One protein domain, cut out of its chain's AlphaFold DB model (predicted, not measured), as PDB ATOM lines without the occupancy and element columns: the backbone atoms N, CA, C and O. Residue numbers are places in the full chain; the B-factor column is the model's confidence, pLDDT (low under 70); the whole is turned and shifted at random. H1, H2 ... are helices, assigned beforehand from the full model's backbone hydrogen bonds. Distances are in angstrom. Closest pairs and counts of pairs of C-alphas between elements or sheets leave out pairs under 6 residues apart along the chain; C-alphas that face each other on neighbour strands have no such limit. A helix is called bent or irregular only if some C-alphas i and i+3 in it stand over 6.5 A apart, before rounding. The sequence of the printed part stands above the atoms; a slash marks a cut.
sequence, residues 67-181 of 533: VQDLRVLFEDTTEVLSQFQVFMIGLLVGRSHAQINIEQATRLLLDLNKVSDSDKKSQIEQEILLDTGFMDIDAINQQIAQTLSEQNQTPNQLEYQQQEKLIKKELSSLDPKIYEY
ATOM      1  N   VAL A  67      36.778  -2.948 130.415       50.41
ATOM      2  CA  VAL A  67      38.214  -3.217 130.704       50.41
ATOM      3  C   VAL A  67      38.692  -2.371 131.885       50.41
ATOM      4  O   VAL A  67      39.444  -2.862 132.730       50.41
ATOM      5  N   GLN A  68      38.196  -1.134 131.991       51.88
ATOM      6  CA  GLN A  68      38.394  -0.292 133.169       51.88
ATOM      7  C   GLN A  68      37.784  -0.954 134.409       51.88
ATOM      8  O   GLN A  68      38.437  -1.011 135.446       51.88
ATOM      9  N   ASP A  69      36.576  -1.507 134.287       52.56
ATOM     10  CA  ASP A  69      35.869  -2.112 135.416       52.56
ATOM     11  C   ASP A  69      36.523  -3.424 135.887       52.56
ATOM     12  O   ASP A  69      36.652  -3.653 137.089       52.56
ATOM     13  N   LEU A  70      37.029  -4.259 134.967       54.53
ATOM     14  CA  LEU A  70      37.846  -5.426 135.325       54.53
ATOM     15  C   LEU A  70      39.160  -5.017 135.993       54.53
ATOM     16  O   LEU A  70      39.593  -5.661 136.945       54.53
ATOM     17  N   ARG A  71      39.796  -3.940 135.525       60.25
ATOM     18  CA  ARG A  71      41.019  -3.417 136.138       60.25
ATOM     19  C   ARG A  71      40.767  -2.907 137.556       60.25
ATOM     20  O   ARG A  71      41.552  -3.235 138.437       60.25
ATOM     21  N   VAL A  72      39.678  -2.173 137.779       63.03
ATOM     22  CA  VAL A  72      39.259  -1.723 139.116       63.03
ATOM     23  C   VAL A  72      38.963  -2.924 140.015       63.03
ATOM     24  O   VAL A  72      39.453  -2.975 141.139       63.03
ATOM     25  N   LEU A  73      38.270  -3.946 139.502       65.44
ATOM     26  CA  LEU A  73      38.039  -5.198 140.225       65.44
ATOM     27  C   LEU A  73      39.361  -5.887 140.612       65.44
ATOM     28  O   LEU A  73      39.488  -6.370 141.735       65.44
ATOM     29  N   PHE A  74      40.348  -5.938 139.711       65.12
ATOM     30  CA  PHE A  74      41.670  -6.507 139.997       65.12
ATOM     31  C   PHE A  74      42.468  -5.663 140.996       65.12
ATOM     32  O   PHE A  74      43.098  -6.223 141.889       65.12
ATOM     33  N   GLU A  75      42.423  -4.335 140.893       69.25
ATOM     34  CA  GLU A  75      43.072  -3.429 141.845       69.25
ATOM     35  C   GLU A  75      42.479  -3.621 143.257       69.25
ATOM     36  O   GLU A  75      43.234  -3.887 144.195       69.25
ATOM     37  N   ASP A  76      41.151  -3.671 143.390       72.19
ATOM     38  CA  ASP A  76      40.464  -3.912 144.669       72.19
ATOM     39  C   ASP A  76      40.659  -5.346 145.197       72.19
ATOM     40  O   ASP A  76      40.837  -5.563 146.400       72.19
ATOM     41  N   THR A  77      40.675  -6.361 144.324       71.00
ATOM     42  CA  THR A  77      40.927  -7.747 144.760       71.00
ATOM     43  C   THR A  77      42.377  -7.978 145.166       71.00
ATOM     44  O   THR A  77      42.598  -8.806 146.047       71.00
ATOM     45  N   THR A  78      43.364  -7.243 144.635       73.94
ATOM     46  CA  THR A  78      44.769  -7.373 145.079       73.94
ATOM     47  C   THR A  78      45.021  -6.874 146.503       73.94
ATOM     48  O   THR A  78      46.028  -7.249 147.106       73.94
ATOM     49  N   GLU A  79      44.109  -6.085 147.085       77.69
ATOM     50  CA  GLU A  79      44.180  -5.720 148.505       77.69
ATOM     51  C   GLU A  79      43.820  -6.894 149.436       77.69
ATOM     52  O   GLU A  79      44.269  -6.937 150.583       77.69
ATOM     53  N   VAL A  80      43.036  -7.864 148.945       82.25
ATOM     54  CA  VAL A  80      42.489  -8.988 149.733       82.25
ATOM     55  C   VAL A  80      43.107 -10.334 149.337       82.25
ATOM     56  O   VAL A  80      43.289 -11.216 150.179       82.25
ATOM     57  N   LEU A  81      43.436 -10.505 148.059       88.00
ATOM     58  CA  LEU A  81      44.016 -11.709 147.477       88.00
ATOM     59  C   LEU A  81      45.500 -11.495 147.187       88.00
ATOM     60  O   LEU A  81      45.922 -10.451 146.695       88.00
ATOM     61  N   SER A  82      46.310 -12.522 147.438       91.12
ATOM     62  CA  SER A  82      47.715 -12.478 147.020       91.12
ATOM     63  C   SER A  82      47.836 -12.492 145.491       91.12
ATOM     64  O   SER A  82      46.977 -13.036 144.797       91.12
ATOM     65  N   GLN A  83      48.944 -11.980 144.944       86.12
ATOM     66  CA  GLN A  83      49.221 -12.048 143.498       86.12
ATOM     67  C   GLN A  83      49.135 -13.482 142.947       86.12
ATOM     68  O   GLN A  83      48.662 -13.702 141.836       86.12
ATOM     69  N   PHE A  84      49.552 -14.465 143.750       89.62
ATOM     70  CA  PHE A  84      49.438 -15.878 143.402       89.62
ATOM     71  C   PHE A  84      47.974 -16.332 143.290       89.62
ATOM     72  O   PHE A  84      47.622 -17.053 142.365       89.62
ATOM     73  N   GLN A  85      47.096 -15.857 144.170       92.50
ATOM     74  CA  GLN A  85      45.665 -16.152 144.097       92.50
ATOM     75  C   GLN A  85      44.997 -15.473 142.898       92.50
ATOM     76  O   GLN A  85      44.200 -16.100 142.213       92.50
ATOM     77  N   VAL A  86      45.377 -14.241 142.562       90.62
ATOM     78  CA  VAL A  86      44.892 -13.588 141.332       90.62
ATOM     79  C   VAL A  86      45.271 -14.402 140.089       90.62
ATOM     80  O   VAL A  86      44.439 -14.619 139.209       90.62
ATOM     81  N   PHE A  87      46.494 -14.941 140.048       92.31
ATOM     82  CA  PHE A  87      46.906 -15.880 139.004       92.31
ATOM     83  C   PHE A  87      46.036 -17.151 138.982       92.31
ATOM     84  O   PHE A  87      45.619 -17.586 137.909       92.31
ATOM     85  N   MET A  88      45.707 -17.711 140.149       91.81
ATOM     86  CA  MET A  88      44.838 -18.888 140.262       91.81
ATOM     87  C   MET A  88      43.418 -18.626 139.745       91.81
ATOM     88  O   MET A  88      42.852 -19.510 139.110       91.81
ATOM     89  N   ILE A  89      42.863 -17.421 139.926       92.50
ATOM     90  CA  ILE A  89      41.570 -17.035 139.323       92.50
ATOM     91  C   ILE A  89      41.657 -17.117 137.801       92.50
ATOM     92  O   ILE A  89      40.816 -17.756 137.171       92.50
ATOM     93  N   GLY A  90      42.692 -16.516 137.207       89.56
ATOM     94  CA  GLY A  90      42.897 -16.566 135.757       89.56
ATOM     95  C   GLY A  90      43.064 -17.996 135.240       89.56
ATOM     96  O   GLY A  90      42.514 -18.351 134.199       89.56
ATOM     97  N   LEU A  91      43.771 -18.838 135.996       91.50
ATOM     98  CA  LEU A  91      43.981 -20.245 135.666       91.50
ATOM     99  C   LEU A  91      42.683 -21.064 135.742       91.50
ATOM    100  O   LEU A  91      42.412 -21.834 134.824       91.50
ATOM    101  N   LEU A  92      41.872 -20.871 136.786       91.25
ATOM    102  CA  LEU A  92      40.569 -21.522 136.964       91.25
ATOM    103  C   LEU A  92      39.608 -21.177 135.827       91.25
ATOM    104  O   LEU A  92      39.055 -22.065 135.181       91.25
ATOM    105  N   VAL A  93      39.463 -19.884 135.537       91.69
ATOM    106  CA  VAL A  93      38.581 -19.401 134.471       91.69
ATOM    107  C   VAL A  93      39.070 -19.910 133.113       91.69
ATOM    108  O   VAL A  93      38.282 -20.458 132.346       91.69
ATOM    109  N   GLY A  94      40.380 -19.830 132.850       88.12
ATOM    110  CA  GLY A  94      40.980 -20.272 131.590       88.12
ATOM    111  C   GLY A  94      40.891 -21.781 131.335       88.12
ATOM    112  O   GLY A  94      40.599 -22.182 130.211       88.12
ATOM    113  N   ARG A  95      41.111 -22.629 132.353       88.62
ATOM    114  CA  ARG A  95      41.038 -24.101 132.214       88.62
ATOM    115  C   ARG A  95      39.610 -24.628 132.125       88.62
ATOM    116  O   ARG A  95      39.385 -25.666 131.519       88.62
ATOM    117  N   SER A  96      38.653 -23.921 132.717       82.94
ATOM    118  CA  SER A  96      37.267 -24.387 132.798       82.94
ATOM    119  C   SER A  96      36.476 -24.304 131.496       82.94
ATOM    120  O   SER A  96      35.324 -24.726 131.476       82.94
ATOM    121  N   HIS A  97      37.042 -23.729 130.428       80.75
ATOM    122  CA  HIS A  97      36.322 -23.473 129.179       80.75
ATOM    123  C   HIS A  97      34.957 -22.789 129.416       80.75
ATOM    124  O   HIS A  97      33.954 -23.204 128.848       80.75
ATOM    125  N   ALA A  98      34.929 -21.759 130.275       76.50
ATOM    126  CA  ALA A  98      33.739 -21.000 130.693       76.50
ATOM    127  C   ALA A  98      32.750 -21.707 131.648       76.50
ATOM    128  O   ALA A  98      31.725 -21.116 131.994       76.50
ATOM    129  N   GLN A  99      33.065 -22.907 132.154       84.00
ATOM    130  CA  GLN A  99      32.265 -23.555 133.207       84.00
ATOM    131  C   GLN A  99      32.403 -22.868 134.573       84.00
ATOM    132  O   GLN A  99      31.484 -22.930 135.388       84.00
ATOM    133  N   ILE A 100      33.544 -22.220 134.822       88.00
ATOM    134  CA  ILE A 100      33.829 -21.469 136.043       88.00
ATOM    135  C   ILE A 100      33.882 -19.992 135.672       88.00
ATOM    136  O   ILE A 100      34.806 -19.552 134.980       88.00
ATOM    137  N   ASN A 101      32.920 -19.207 136.150       91.25
ATOM    138  CA  ASN A 101      32.972 -17.760 135.965       91.25
ATOM    139  C   ASN A 101      33.955 -17.101 136.959       91.25
ATOM    140  O   ASN A 101      34.360 -17.685 137.972       91.25
ATOM    141  N   ILE A 102      34.361 -15.859 136.668       89.81
ATOM    142  CA  ILE A 102      35.309 -15.102 137.506       89.81
ATOM    143  C   ILE A 102      34.781 -14.960 138.941       89.81
ATOM    144  O   ILE A 102      35.561 -15.028 139.892       89.81
ATOM    145  N   GLU A 103      33.469 -14.801 139.124       88.50
ATOM    146  CA  GLU A 103      32.860 -14.679 140.447       88.50
ATOM    147  C   GLU A 103      33.022 -15.962 141.280       88.50
ATOM    148  O   GLU A 103      33.405 -15.885 142.450       88.50
ATOM    149  N   GLN A 104      32.781 -17.136 140.696       90.94
ATOM    150  CA  GLN A 104      32.944 -18.436 141.348       90.94
ATOM    151  C   GLN A 104      34.403 -18.668 141.744       90.94
ATOM    152  O   GLN A 104      34.675 -19.000 142.899       90.94
ATOM    153  N   ALA A 105      35.345 -18.413 140.829       93.38
ATOM    154  CA  ALA A 105      36.776 -18.533 141.109       93.38
ATOM    155  C   ALA A 105      37.240 -17.551 142.203       93.38
ATOM    156  O   ALA A 105      38.008 -17.916 143.093       93.38
ATOM    157  N   THR A 106      36.737 -16.314 142.187       91.75
ATOM    158  CA  THR A 106      37.065 -15.305 143.206       91.75
ATOM    159  C   THR A 106      36.516 -15.698 144.577       91.75
ATOM    160  O   THR A 106      37.237 -15.625 145.573       91.75
ATOM    161  N   ARG A 107      35.257 -16.154 144.646       90.88
ATOM    162  CA  ARG A 107      34.636 -16.629 145.894       90.88
ATOM    163  C   ARG A 107      35.400 -17.813 146.484       90.88
ATOM    164  O   ARG A 107      35.690 -17.783 147.677       90.88
ATOM    165  N   LEU A 108      35.800 -18.775 145.651       95.25
ATOM    166  CA  LEU A 108      36.602 -19.928 146.067       95.25
ATOM    167  C   LEU A 108      37.890 -19.489 146.785       95.25
ATOM    168  O   LEU A 108      38.189 -19.969 147.879       95.25
ATOM    169  N   LEU A 109      38.636 -18.536 146.217       95.69
ATOM    170  CA  LEU A 109      39.893 -18.074 146.819       95.69
ATOM    171  C   LEU A 109      39.697 -17.168 148.040       95.69
ATOM    172  O   LEU A 109      40.528 -17.180 148.953       95.69
ATOM    173  N   LEU A 110      38.598 -16.412 148.097       93.12
ATOM    174  CA  LEU A 110      38.222 -15.664 149.298       93.12
ATOM    175  C   LEU A 110      37.878 -16.607 150.456       93.12
ATOM    176  O   LEU A 110      38.320 -16.373 151.582       93.12
ATOM    177  N   ASP A 111      37.144 -17.689 150.192       94.56
ATOM    178  CA  ASP A 111      36.827 -18.694 151.207       94.56
ATOM    179  C   ASP A 111      38.070 -19.489 151.623       94.56
ATOM    180  O   ASP A 111      38.276 -19.735 152.813       94.56
ATOM    181  N   LEU A 112      38.977 -19.769 150.687       95.19
ATOM    182  CA  LEU A 112      40.283 -20.350 150.987       95.19
ATOM    183  C   LEU A 112      41.136 -19.449 151.901       95.19
ATOM    184  O   LEU A 112      41.874 -19.946 152.749       95.19
ATOM    185  N   ASN A 113      41.014 -18.121 151.798       93.81
ATOM    186  CA  ASN A 113      41.681 -17.186 152.712       93.81
ATOM    187  C   ASN A 113      41.105 -17.185 154.133       93.81
ATOM    188  O   ASN A 113      41.807 -16.775 155.059       93.81
ATOM    189  N   LYS A 114      39.871 -17.669 154.326       93.19
ATOM    190  CA  LYS A 114      39.283 -17.849 155.663       93.19
ATOM    191  C   LYS A 114      39.900 -19.050 156.396       93.19
ATOM    192  O   LYS A 114      39.781 -19.130 157.618       93.19
ATOM    193  N   VAL A 115      40.571 -19.965 155.685       94.38
ATOM    194  CA  VAL A 115      41.249 -21.130 156.270       94.38
ATOM    195  C   VAL A 115      42.500 -20.676 157.026       94.38
ATOM    196  O   VAL A 115      43.469 -20.202 156.438       94.38
ATOM    197  N   SER A 116      42.481 -20.840 158.351       92.94
ATOM    198  CA  SER A 116      43.576 -20.404 159.235       92.94
ATOM    199  C   SER A 116      44.744 -21.397 159.340       92.94
ATOM    200  O   SER A 116      45.857 -21.003 159.689       92.94
ATOM    201  N   ASP A 117      44.514 -22.666 159.001       94.69
ATOM    202  CA  ASP A 117      45.537 -23.711 158.893       94.69
ATOM    203  C   ASP A 117      46.327 -23.552 157.583       94.69
ATOM    204  O   ASP A 117      45.805 -23.796 156.491       94.69
ATOM    205  N   SER A 118      47.588 -23.121 157.692       93.56
ATOM    206  CA  SER A 118      48.453 -22.869 156.536       93.56
ATOM    207  C   SER A 118      48.744 -24.122 155.716       93.56
ATOM    208  O   SER A 118      48.868 -24.016 154.498       93.56
ATOM    209  N   ASP A 119      48.833 -25.292 156.353       94.69
ATOM    210  CA  ASP A 119      49.202 -26.534 155.671       94.69
ATOM    211  C   ASP A 119      48.028 -27.031 154.822       94.69
ATOM    212  O   ASP A 119      48.198 -27.340 153.642       94.69
ATOM    213  N   LYS A 120      46.808 -26.999 155.381       95.06
ATOM    214  CA  LYS A 120      45.579 -27.310 154.630       95.06
ATOM    215  C   LYS A 120      45.331 -26.316 153.501       95.06
ATOM    216  O   LYS A 120      44.945 -26.715 152.406       95.06
ATOM    217  N   LYS A 121      45.582 -25.028 153.745       95.94
ATOM    218  CA  LYS A 121      45.468 -23.996 152.712       95.94
ATOM    219  C   LYS A 121      46.410 -24.280 151.540       95.94
ATOM    220  O   LYS A 121      45.959 -24.319 150.402       95.94
ATOM    221  N   SER A 122      47.691 -24.536 151.813       94.00
ATOM    222  CA  SER A 122      48.667 -24.867 150.769       94.00
ATOM    223  C   SER A 122      48.350 -26.179 150.051       94.00
ATOM    224  O   SER A 122      48.610 -26.282 148.854       94.00
ATOM    225  N   GLN A 123      47.768 -27.166 150.737       96.12
ATOM    226  CA  GLN A 123      47.308 -28.401 150.103       96.12
ATOM    227  C   GLN A 123      46.207 -28.129 149.068       96.12
ATOM    228  O   GLN A 123      46.317 -28.595 147.937       96.12
ATOM    229  N   ILE A 124      45.194 -27.332 149.422       94.88
ATOM    230  CA  ILE A 124      44.099 -26.971 148.507       94.88
ATOM    231  C   ILE A 124      44.626 -26.127 147.331       94.88
ATOM    232  O   ILE A 124      44.246 -26.351 146.185       94.88
ATOM    233  N   GLU A 125      45.562 -25.200 147.574       95.19
ATOM    234  CA  GLU A 125      46.212 -24.432 146.499       95.19
ATOM    235  C   GLU A 125      46.985 -25.337 145.522       95.19
ATOM    236  O   GLU A 125      46.961 -25.105 144.312       95.19
ATOM    237  N   GLN A 126      47.658 -26.380 146.021       94.88
ATOM    238  CA  GLN A 126      48.350 -27.359 145.177       94.88
ATOM    239  C   GLN A 126      47.380 -28.239 144.388       94.88
ATOM    240  O   GLN A 126      47.657 -28.540 143.230       94.88
ATOM    241  N   GLU A 127      46.254 -28.623 144.983       94.81
ATOM    242  CA  GLU A 127      45.210 -29.409 144.321       94.81
ATOM    243  C   GLU A 127      44.626 -28.649 143.123       94.81
ATOM    244  O   GLU A 127      44.623 -29.172 142.009       94.81
ATOM    245  N   ILE A 128      44.295 -27.364 143.305       93.62
ATOM    246  CA  ILE A 128      43.833 -26.483 142.219       93.62
ATOM    247  C   ILE A 128      44.892 -26.354 141.103       93.62
ATOM    248  O   ILE A 128      44.557 -26.311 139.920       93.62
ATOM    249  N   LEU A 129      46.185 -26.281 141.447       92.19
ATOM    250  CA  LEU A 129      47.259 -26.163 140.453       92.19
ATOM    251  C   LEU A 129      47.459 -27.441 139.630       92.19
ATOM    252  O   LEU A 129      47.699 -27.365 138.416       92.19
ATOM    253  N   LEU A 130      47.445 -28.587 140.311       90.56
ATOM    254  CA  LEU A 130      47.781 -29.888 139.741       90.56
ATOM    255  C   LEU A 130      46.629 -30.500 138.950       90.56
ATOM    256  O   LEU A 130      46.896 -31.341 138.091       90.56
ATOM    257  N   ASP A 131      45.388 -30.078 139.187       84.94
ATOM    258  CA  ASP A 131      44.266 -30.567 138.402       84.94
ATOM    259  C   ASP A 131      44.301 -29.995 136.973       84.94
ATOM    260  O   ASP A 131      44.065 -28.810 136.710       84.94
ATOM    261  N   THR A 132      44.684 -30.861 136.034       76.81
ATOM    262  CA  THR A 132      44.713 -30.587 134.594       76.81
ATOM    263  C   THR A 132      43.394 -30.941 133.900       76.81
ATOM    264  O   THR A 132      43.319 -30.815 132.680       76.81
ATOM    265  N   GLY A 133      42.398 -31.448 134.637       74.44
ATOM    266  CA  GLY A 133      41.123 -31.938 134.114       74.44
ATOM    267  C   GLY A 133      39.924 -31.027 134.402       74.44
ATOM    268  O   GLY A 133      40.065 -29.836 134.678       74.44
ATOM    269  N   PHE A 134      38.722 -31.611 134.302       77.12
ATOM    270  CA  PHE A 134      37.463 -30.989 134.723       77.12
ATOM    271  C   PHE A 134      37.471 -30.823 136.241       77.12
ATOM    272  O   PHE A 134      37.093 -31.735 136.975       77.12
ATOM    273  N   MET A 135      37.933 -29.663 136.692       81.12
ATOM    274  CA  MET A 135      37.998 -29.352 138.109       81.12
ATOM    275  C   MET A 135      36.589 -29.268 138.697       81.12
ATOM    276  O   MET A 135      35.791 -28.413 138.311       81.12
ATOM    277  N   ASP A 136      36.292 -30.152 139.648       90.19
ATOM    278  CA  ASP A 136      35.032 -30.144 140.385       90.19
ATOM    279  C   ASP A 136      35.092 -29.066 141.478       90.19
ATOM    280  O   ASP A 136      35.526 -29.302 142.610       90.19
ATOM    281  N   ILE A 137      34.677 -27.846 141.124       89.19
ATOM    282  CA  ILE A 137      34.604 -26.722 142.067       89.19
ATOM    283  C   ILE A 137      33.786 -27.070 143.310       89.19
ATOM    284  O   ILE A 137      34.113 -26.596 144.401       89.19
ATOM    285  N   ASP A 138      32.726 -27.865 143.169       90.38
ATOM    286  CA  ASP A 138      31.854 -28.188 144.290       90.38
ATOM    287  C   ASP A 138      32.580 -29.082 145.297       90.38
ATOM    288  O   ASP A 138      32.437 -28.872 146.505       90.38
ATOM    289  N   ALA A 139      33.430 -30.000 144.829       93.25
ATOM    290  CA  ALA A 139      34.298 -30.795 145.696       93.25
ATOM    291  C   ALA A 139      35.288 -29.917 146.486       93.25
ATOM    292  O   ALA A 139      35.404 -30.059 147.707       93.25
ATOM    293  N   ILE A 140      35.938 -28.949 145.827       93.38
ATOM    294  CA  ILE A 140      36.894 -28.042 146.487       93.38
ATOM    295  C   ILE A 140      36.171 -27.127 147.488       93.38
ATOM    296  O   ILE A 140      36.627 -26.941 148.620       93.38
ATOM    297  N   ASN A 141      35.001 -26.599 147.122       92.69
ATOM    298  CA  ASN A 141      34.163 -25.809 148.024       92.69
ATOM    299  C   ASN A 141      33.745 -26.612 149.264       92.69
ATOM    300  O   ASN A 141      33.789 -26.088 150.379       92.69
ATOM    301  N   GLN A 142      33.373 -27.884 149.099       94.38
ATOM    302  CA  GLN A 142      33.039 -28.767 150.219       94.38
ATOM    303  C   GLN A 142      34.243 -28.999 151.140       94.38
ATOM    304  O   GLN A 142      34.090 -28.943 152.361       94.38
ATOM    305  N   GLN A 143      35.441 -29.184 150.586       95.50
ATOM    306  CA  GLN A 143      36.678 -29.359 151.353       95.50
ATOM    307  C   GLN A 143      37.056 -28.099 152.150       95.50
ATOM    308  O   GLN A 143      37.430 -28.190 153.328       95.50
ATOM    309  N   ILE A 144      36.910 -26.911 151.549       94.25
ATOM    310  CA  ILE A 144      37.097 -25.628 152.242       94.25
ATOM    311  C   ILE A 144      36.055 -25.479 153.354       94.25
ATOM    312  O   ILE A 144      36.416 -25.200 154.498       94.25
ATOM    313  N   ALA A 145      34.775 -25.726 153.062       93.19
ATOM    314  CA  ALA A 145      33.693 -25.628 154.040       93.19
ATOM    315  C   ALA A 145      33.886 -26.591 155.223       93.19
ATOM    316  O   ALA A 145      33.721 -26.193 156.379       93.19
ATOM    317  N   GLN A 146      34.304 -27.831 154.956       94.56
ATOM    318  CA  GLN A 146      34.642 -28.808 155.987       94.56
ATOM    319  C   GLN A 146      35.796 -28.297 156.859       94.56
ATOM    320  O   GLN A 146      35.679 -28.278 158.085       94.56
ATOM    321  N   THR A 147      36.863 -27.786 156.243       93.19
ATOM    322  CA  THR A 147      38.017 -27.232 156.965       93.19
ATOM    323  C   THR A 147      37.637 -26.035 157.841       93.19
ATOM    324  O   THR A 147      38.104 -25.925 158.974       93.19
ATOM    325  N   LEU A 148      36.761 -25.155 157.350       91.50
ATOM    326  CA  LEU A 148      36.252 -24.014 158.113       91.50
ATOM    327  C   LEU A 148      35.355 -24.450 159.276       91.50
ATOM    328  O   LEU A 148      35.403 -23.838 160.339       91.50
ATOM    329  N   SER A 149      34.565 -25.513 159.107       90.88
ATOM    330  CA  SER A 149      33.710 -26.044 160.179       90.88
ATOM    331  C   SER A 149      34.507 -26.647 161.343       90.88
ATOM    332  O   SER A 149      34.075 -26.575 162.492       90.88
ATOM    333  N   GLU A 150      35.700 -27.180 161.065       89.88
ATOM    334  CA  GLU A 150      36.627 -27.700 162.076       89.88
ATOM    335  C   GLU A 150      37.331 -26.573 162.862       89.88
ATOM    336  O   GLU A 150      37.791 -26.779 163.989       89.88
ATOM    337  N   GLN A 151      37.392 -25.363 162.298       82.81
ATOM    338  CA  GLN A 151      38.003 -24.184 162.910       82.81
ATOM    339  C   GLN A 151      36.947 -23.401 163.712       82.81
ATOM    340  O   GLN A 151      36.256 -22.529 163.189       82.81
ATOM    341  N   ASN A 152      36.807 -23.705 165.009       58.47
ATOM    342  CA  ASN A 152      35.909 -22.973 165.916       58.47
ATOM    343  C   ASN A 152      36.125 -21.443 165.817       58.47
ATOM    344  O   ASN A 152      37.234 -20.942 166.010       58.47
ATOM    345  N   GLN A 153      35.045 -20.719 165.505       51.09
ATOM    346  CA  GLN A 153      35.041 -19.325 165.046       51.09
ATOM    347  C   GLN A 153      35.704 -18.343 166.029       51.09
ATOM    348  O   GLN A 153      35.397 -18.320 167.222       51.09
ATOM    349  N   THR A 154      36.576 -17.473 165.509       53.41
ATOM    350  CA  THR A 154      37.182 -16.342 166.236       53.41
ATOM    351  C   THR A 154      36.521 -15.002 165.855       53.41
ATOM    352  O   THR A 154      35.869 -14.914 164.813       53.41
ATOM    353  N   PRO A 155      36.672 -13.927 166.664       45.97
ATOM    354  CA  PRO A 155      35.841 -12.714 166.590       45.97
ATOM    355  C   PRO A 155      36.064 -11.774 165.388       45.97
ATOM    356  O   PRO A 155      35.535 -10.667 165.397       45.97
ATOM    357  N   ASN A 156      36.822 -12.165 164.357       55.88
ATOM    358  CA  ASN A 156      37.201 -11.270 163.250       55.88
ATOM    359  C   ASN A 156      36.272 -11.331 162.017       55.88
ATOM    360  O   ASN A 156      36.602 -10.805 160.959       55.88
ATOM    361  N   GLN A 157      35.093 -11.953 162.132       56.94
ATOM    362  CA  GLN A 157      34.171 -12.169 161.003       56.94
ATOM    363  C   GLN A 157      33.530 -10.891 160.432       56.94
ATOM    364  O   GLN A 157      33.117 -10.890 159.274       56.94
ATOM    365  N   LEU A 158      33.430  -9.803 161.204       57.56
ATOM    366  CA  LEU A 158      32.659  -8.624 160.787       57.56
ATOM    367  C   LEU A 158      33.354  -7.800 159.686       57.56
ATOM    368  O   LEU A 158      32.677  -7.263 158.814       57.56
ATOM    369  N   GLU A 159      34.688  -7.728 159.701       61.56
ATOM    370  CA  GLU A 159      35.481  -6.976 158.713       61.56
ATOM    371  C   GLU A 159      35.486  -7.689 157.349       61.56
ATOM    372  O   GLU A 159      35.189  -7.081 156.320       61.56
ATOM    373  N   TYR A 160      35.652  -9.018 157.355       61.31
ATOM    374  CA  TYR A 160      35.546  -9.850 156.152       61.31
ATOM    375  C   TYR A 160      34.147  -9.811 155.523       61.31
ATOM    376  O   TYR A 160      34.021  -9.721 154.305       61.31
ATOM    377  N   GLN A 161      33.081  -9.815 156.331       67.56
ATOM    378  CA  GLN A 161      31.706  -9.720 155.821       67.56
ATOM    379  C   GLN A 161      31.410  -8.383 155.124       67.56
ATOM    380  O   GLN A 161      30.535  -8.326 154.258       67.56
ATOM    381  N   GLN A 162      32.100  -7.300 155.495       69.44
ATOM    382  CA  GLN A 162      31.947  -5.998 154.842       69.44
ATOM    383  C   GLN A 162      32.676  -5.952 153.494       69.44
ATOM    384  O   GLN A 162      32.086  -5.497 152.514       69.44
ATOM    385  N   GLN A 163      33.897  -6.490 153.420       66.94
ATOM    386  CA  GLN A 163      34.654  -6.603 152.166       66.94
ATOM    387  C   GLN A 163      33.968  -7.549 151.167       66.94
ATOM    388  O   GLN A 163      33.811  -7.210 149.996       66.94
ATOM    389  N   GLU A 164      33.448  -8.687 151.639       67.31
ATOM    390  CA  GLU A 164      32.712  -9.648 150.808       67.31
ATOM    391  C   GLU A 164      31.453  -9.023 150.176       67.31
ATOM    392  O   GLU A 164      31.140  -9.282 149.014       67.31
ATOM    393  N   LYS A 165      30.738  -8.160 150.913       73.00
ATOM    394  CA  LYS A 165      29.569  -7.434 150.388       73.00
ATOM    395  C   LYS A 165      29.934  -6.424 149.302       73.00
ATOM    396  O   LYS A 165      29.137  -6.239 148.385       73.00
ATOM    397  N   LEU A 166      31.092  -5.773 149.410       67.44
ATOM    398  CA  LEU A 166      31.563  -4.811 148.413       67.44
ATOM    399  C   LEU A 166      31.941  -5.531 147.111       67.44
ATOM    400  O   LEU A 166      31.414  -5.191 146.058       67.44
ATOM    401  N   ILE A 167      32.730  -6.605 147.211       62.03
ATOM    402  CA  ILE A 167      33.159  -7.416 146.061       62.03
ATOM    403  C   ILE A 167      31.953  -8.045 145.346       62.03
ATOM    404  O   ILE A 167      31.855  -7.973 144.125       62.03
ATOM    405  N   LYS A 168      30.983  -8.603 146.086       65.00
ATOM    406  CA  LYS A 168      29.752  -9.166 145.496       65.00
ATOM    407  C   LYS A 168      28.937  -8.131 144.719       65.00
ATOM    408  O   LYS A 168      28.345  -8.463 143.697       65.00
ATOM    409  N   LYS A 169      28.894  -6.886 145.200       71.50
ATOM    410  CA  LYS A 169      28.177  -5.801 144.526       71.50
ATOM    411  C   LYS A 169      28.834  -5.454 143.187       71.50
ATOM    412  O   LYS A 169      28.113  -5.337 142.200       71.50
ATOM    413  N   GLU A 170      30.161  -5.351 143.150       67.50
ATOM    414  CA  GLU A 170      30.915  -5.052 141.922       67.50
ATOM    415  C   GLU A 170      30.929  -6.232 140.932       67.50
ATOM    416  O   GLU A 170      30.809  -6.031 139.731       67.50
ATOM    417  N   LEU A 171      30.967  -7.485 141.399       55.19
ATOM    418  CA  LEU A 171      30.881  -8.651 140.506       55.19
ATOM    419  C   LEU A 171      29.509  -8.765 139.826       55.19
ATOM    420  O   LEU A 171      29.423  -9.007 138.622       55.19
ATOM    421  N   SER A 172      28.426  -8.519 140.571       62.88
ATOM    422  CA  SER A 172      27.057  -8.609 140.041       62.88
ATOM    423  C   SER A 172      26.726  -7.578 138.951       62.88
ATOM    424  O   SER A 172      25.772  -7.773 138.198       62.88
ATOM    425  N   SER A 173      27.494  -6.486 138.841       64.38
ATOM    426  CA  SER A 173      27.321  -5.478 137.787       64.38
ATOM    427  C   SER A 173      28.060  -5.828 136.485       64.38
ATOM    428  O   SER A 173      27.726  -5.266 135.436       64.38
ATOM    429  N   LEU A 174      29.014  -6.766 136.532       51.72
ATOM    430  CA  LEU A 174      29.891  -7.135 135.414       51.72
ATOM    431  C   LEU A 174      29.424  -8.380 134.648       51.72
ATOM    432  O   LEU A 174      29.600  -8.456 133.430       51.72
ATOM    433  N   ASP A 175      28.791  -9.330 135.337       53.47
ATOM    434  CA  ASP A 175      28.555 -10.688 134.824       53.47
ATOM    435  C   ASP A 175      27.721 -10.758 133.518       53.47
ATOM    436  O   ASP A 175      28.147 -11.424 132.572       53.47
ATOM    437  N   PRO A 176      26.607 -10.010 133.345       55.47
ATOM    438  CA  PRO A 176      25.827 -10.074 132.104       55.47
ATOM    439  C   PRO A 176      26.584  -9.546 130.875       55.47
ATOM    440  O   PRO A 176      26.309  -9.966 129.756       55.47
ATOM    441  N   LYS A 177      27.529  -8.617 131.072       53.16
ATOM    442  CA  LYS A 177      28.225  -7.912 129.983       53.16
ATOM    443  C   LYS A 177      29.499  -8.615 129.521       53.16
ATOM    444  O   LYS A 177      29.956  -8.376 128.407       53.16
ATOM    445  N   ILE A 178      30.087  -9.450 130.379       49.62
ATOM    446  CA  ILE A 178      31.278 -10.241 130.048       49.62
ATOM    447  C   ILE A 178      30.883 -11.445 129.178       49.62
ATOM    448  O   ILE A 178      31.546 -11.714 128.177       49.62
ATOM    449  N   TYR A 179      29.763 -12.109 129.485       43.94
ATOM    450  CA  TYR A 179      29.272 -13.260 128.714       43.94
ATOM    451  C   TYR A 179      28.871 -12.917 127.271       43.94
ATOM    452  O   TYR A 179      29.038 -13.744 126.377       43.94
ATOM    453  N   GLU A 180      28.410 -11.693 127.013       47.06
ATOM    454  CA  GLU A 180      28.061 -11.234 125.661       47.06
ATOM    455  C   GLU A 180      29.305 -11.034 124.763       47.06
ATOM    456  O   GLU A 180      29.200 -11.082 123.541       47.06
ATOM    457  N   TYR A 181      30.495 -10.867 125.361       49.56
ATOM    458  CA  TYR A 181      31.756 -10.599 124.653       49.56
ATOM    459  C   TYR A 181      32.680 -11.818 124.498       49.56
ATOM    460  O   TYR A 181      33.545 -11.804 123.625       49.56
TER     461      TYR A 181
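What this domain is: This is residues 67 to 181 of the 533 residues of the protein "Ibr domain containing protein" of Stylonychia lemnae (UniProt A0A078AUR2). H3 lies in the middle, with H4 and H5 side by side on one flank, H1 and long H6 on another, and H2 folded back on H3 at a slant. The 115 printed residues hold six named helices, H1 to H6, and no named strand: all helix. The whole is compact, radius of gyration of the C-alphas 14.3 A, spanning 42 by 35 by 22 A.

Where its parts are: H1 is residues 67 to 78, from C-alpha 67 at (38.214, -3.217, 130.704); H2 83 to 95; H3 102 to 114; H4 118 to 130; H5 137 to 150, 20.1 A. H6, 157 to 181, 36.5 A, ends at C-alpha 181 (31.756, -10.599, 124.653); it is irregular, C-alphas 173 and 176 being 7.5 A apart, with a kink of 40 degrees near 174.

How they stand to each other: H2 and H3 form a helical hairpin; their closest C-alphas, Ile 89 and Ala 105, are 5.3 A apart. H3 touches H5, closest C-alphas Leu 112 and Ile 144, 6.3 A. H4 and H5 are close but not clearly touching, opposite ways at 6 degrees. H1 touches H6 residues 167 to 174 alone, closest C-alphas Leu 73 and Glu 170, 7.3 A. Every O i to N i+4 pair is within hydrogen-bond range in H1 to H5, 14 of 21 in H6.

The domain as a whole: The farthest C-alphas, Asn 152 and Tyr 181, are 43.3 A apart. The printed part has no cut and no long link. Residues 67 to 75, 152 to 164, 166 to 168 and 170 to 181 have pLDDT under 70.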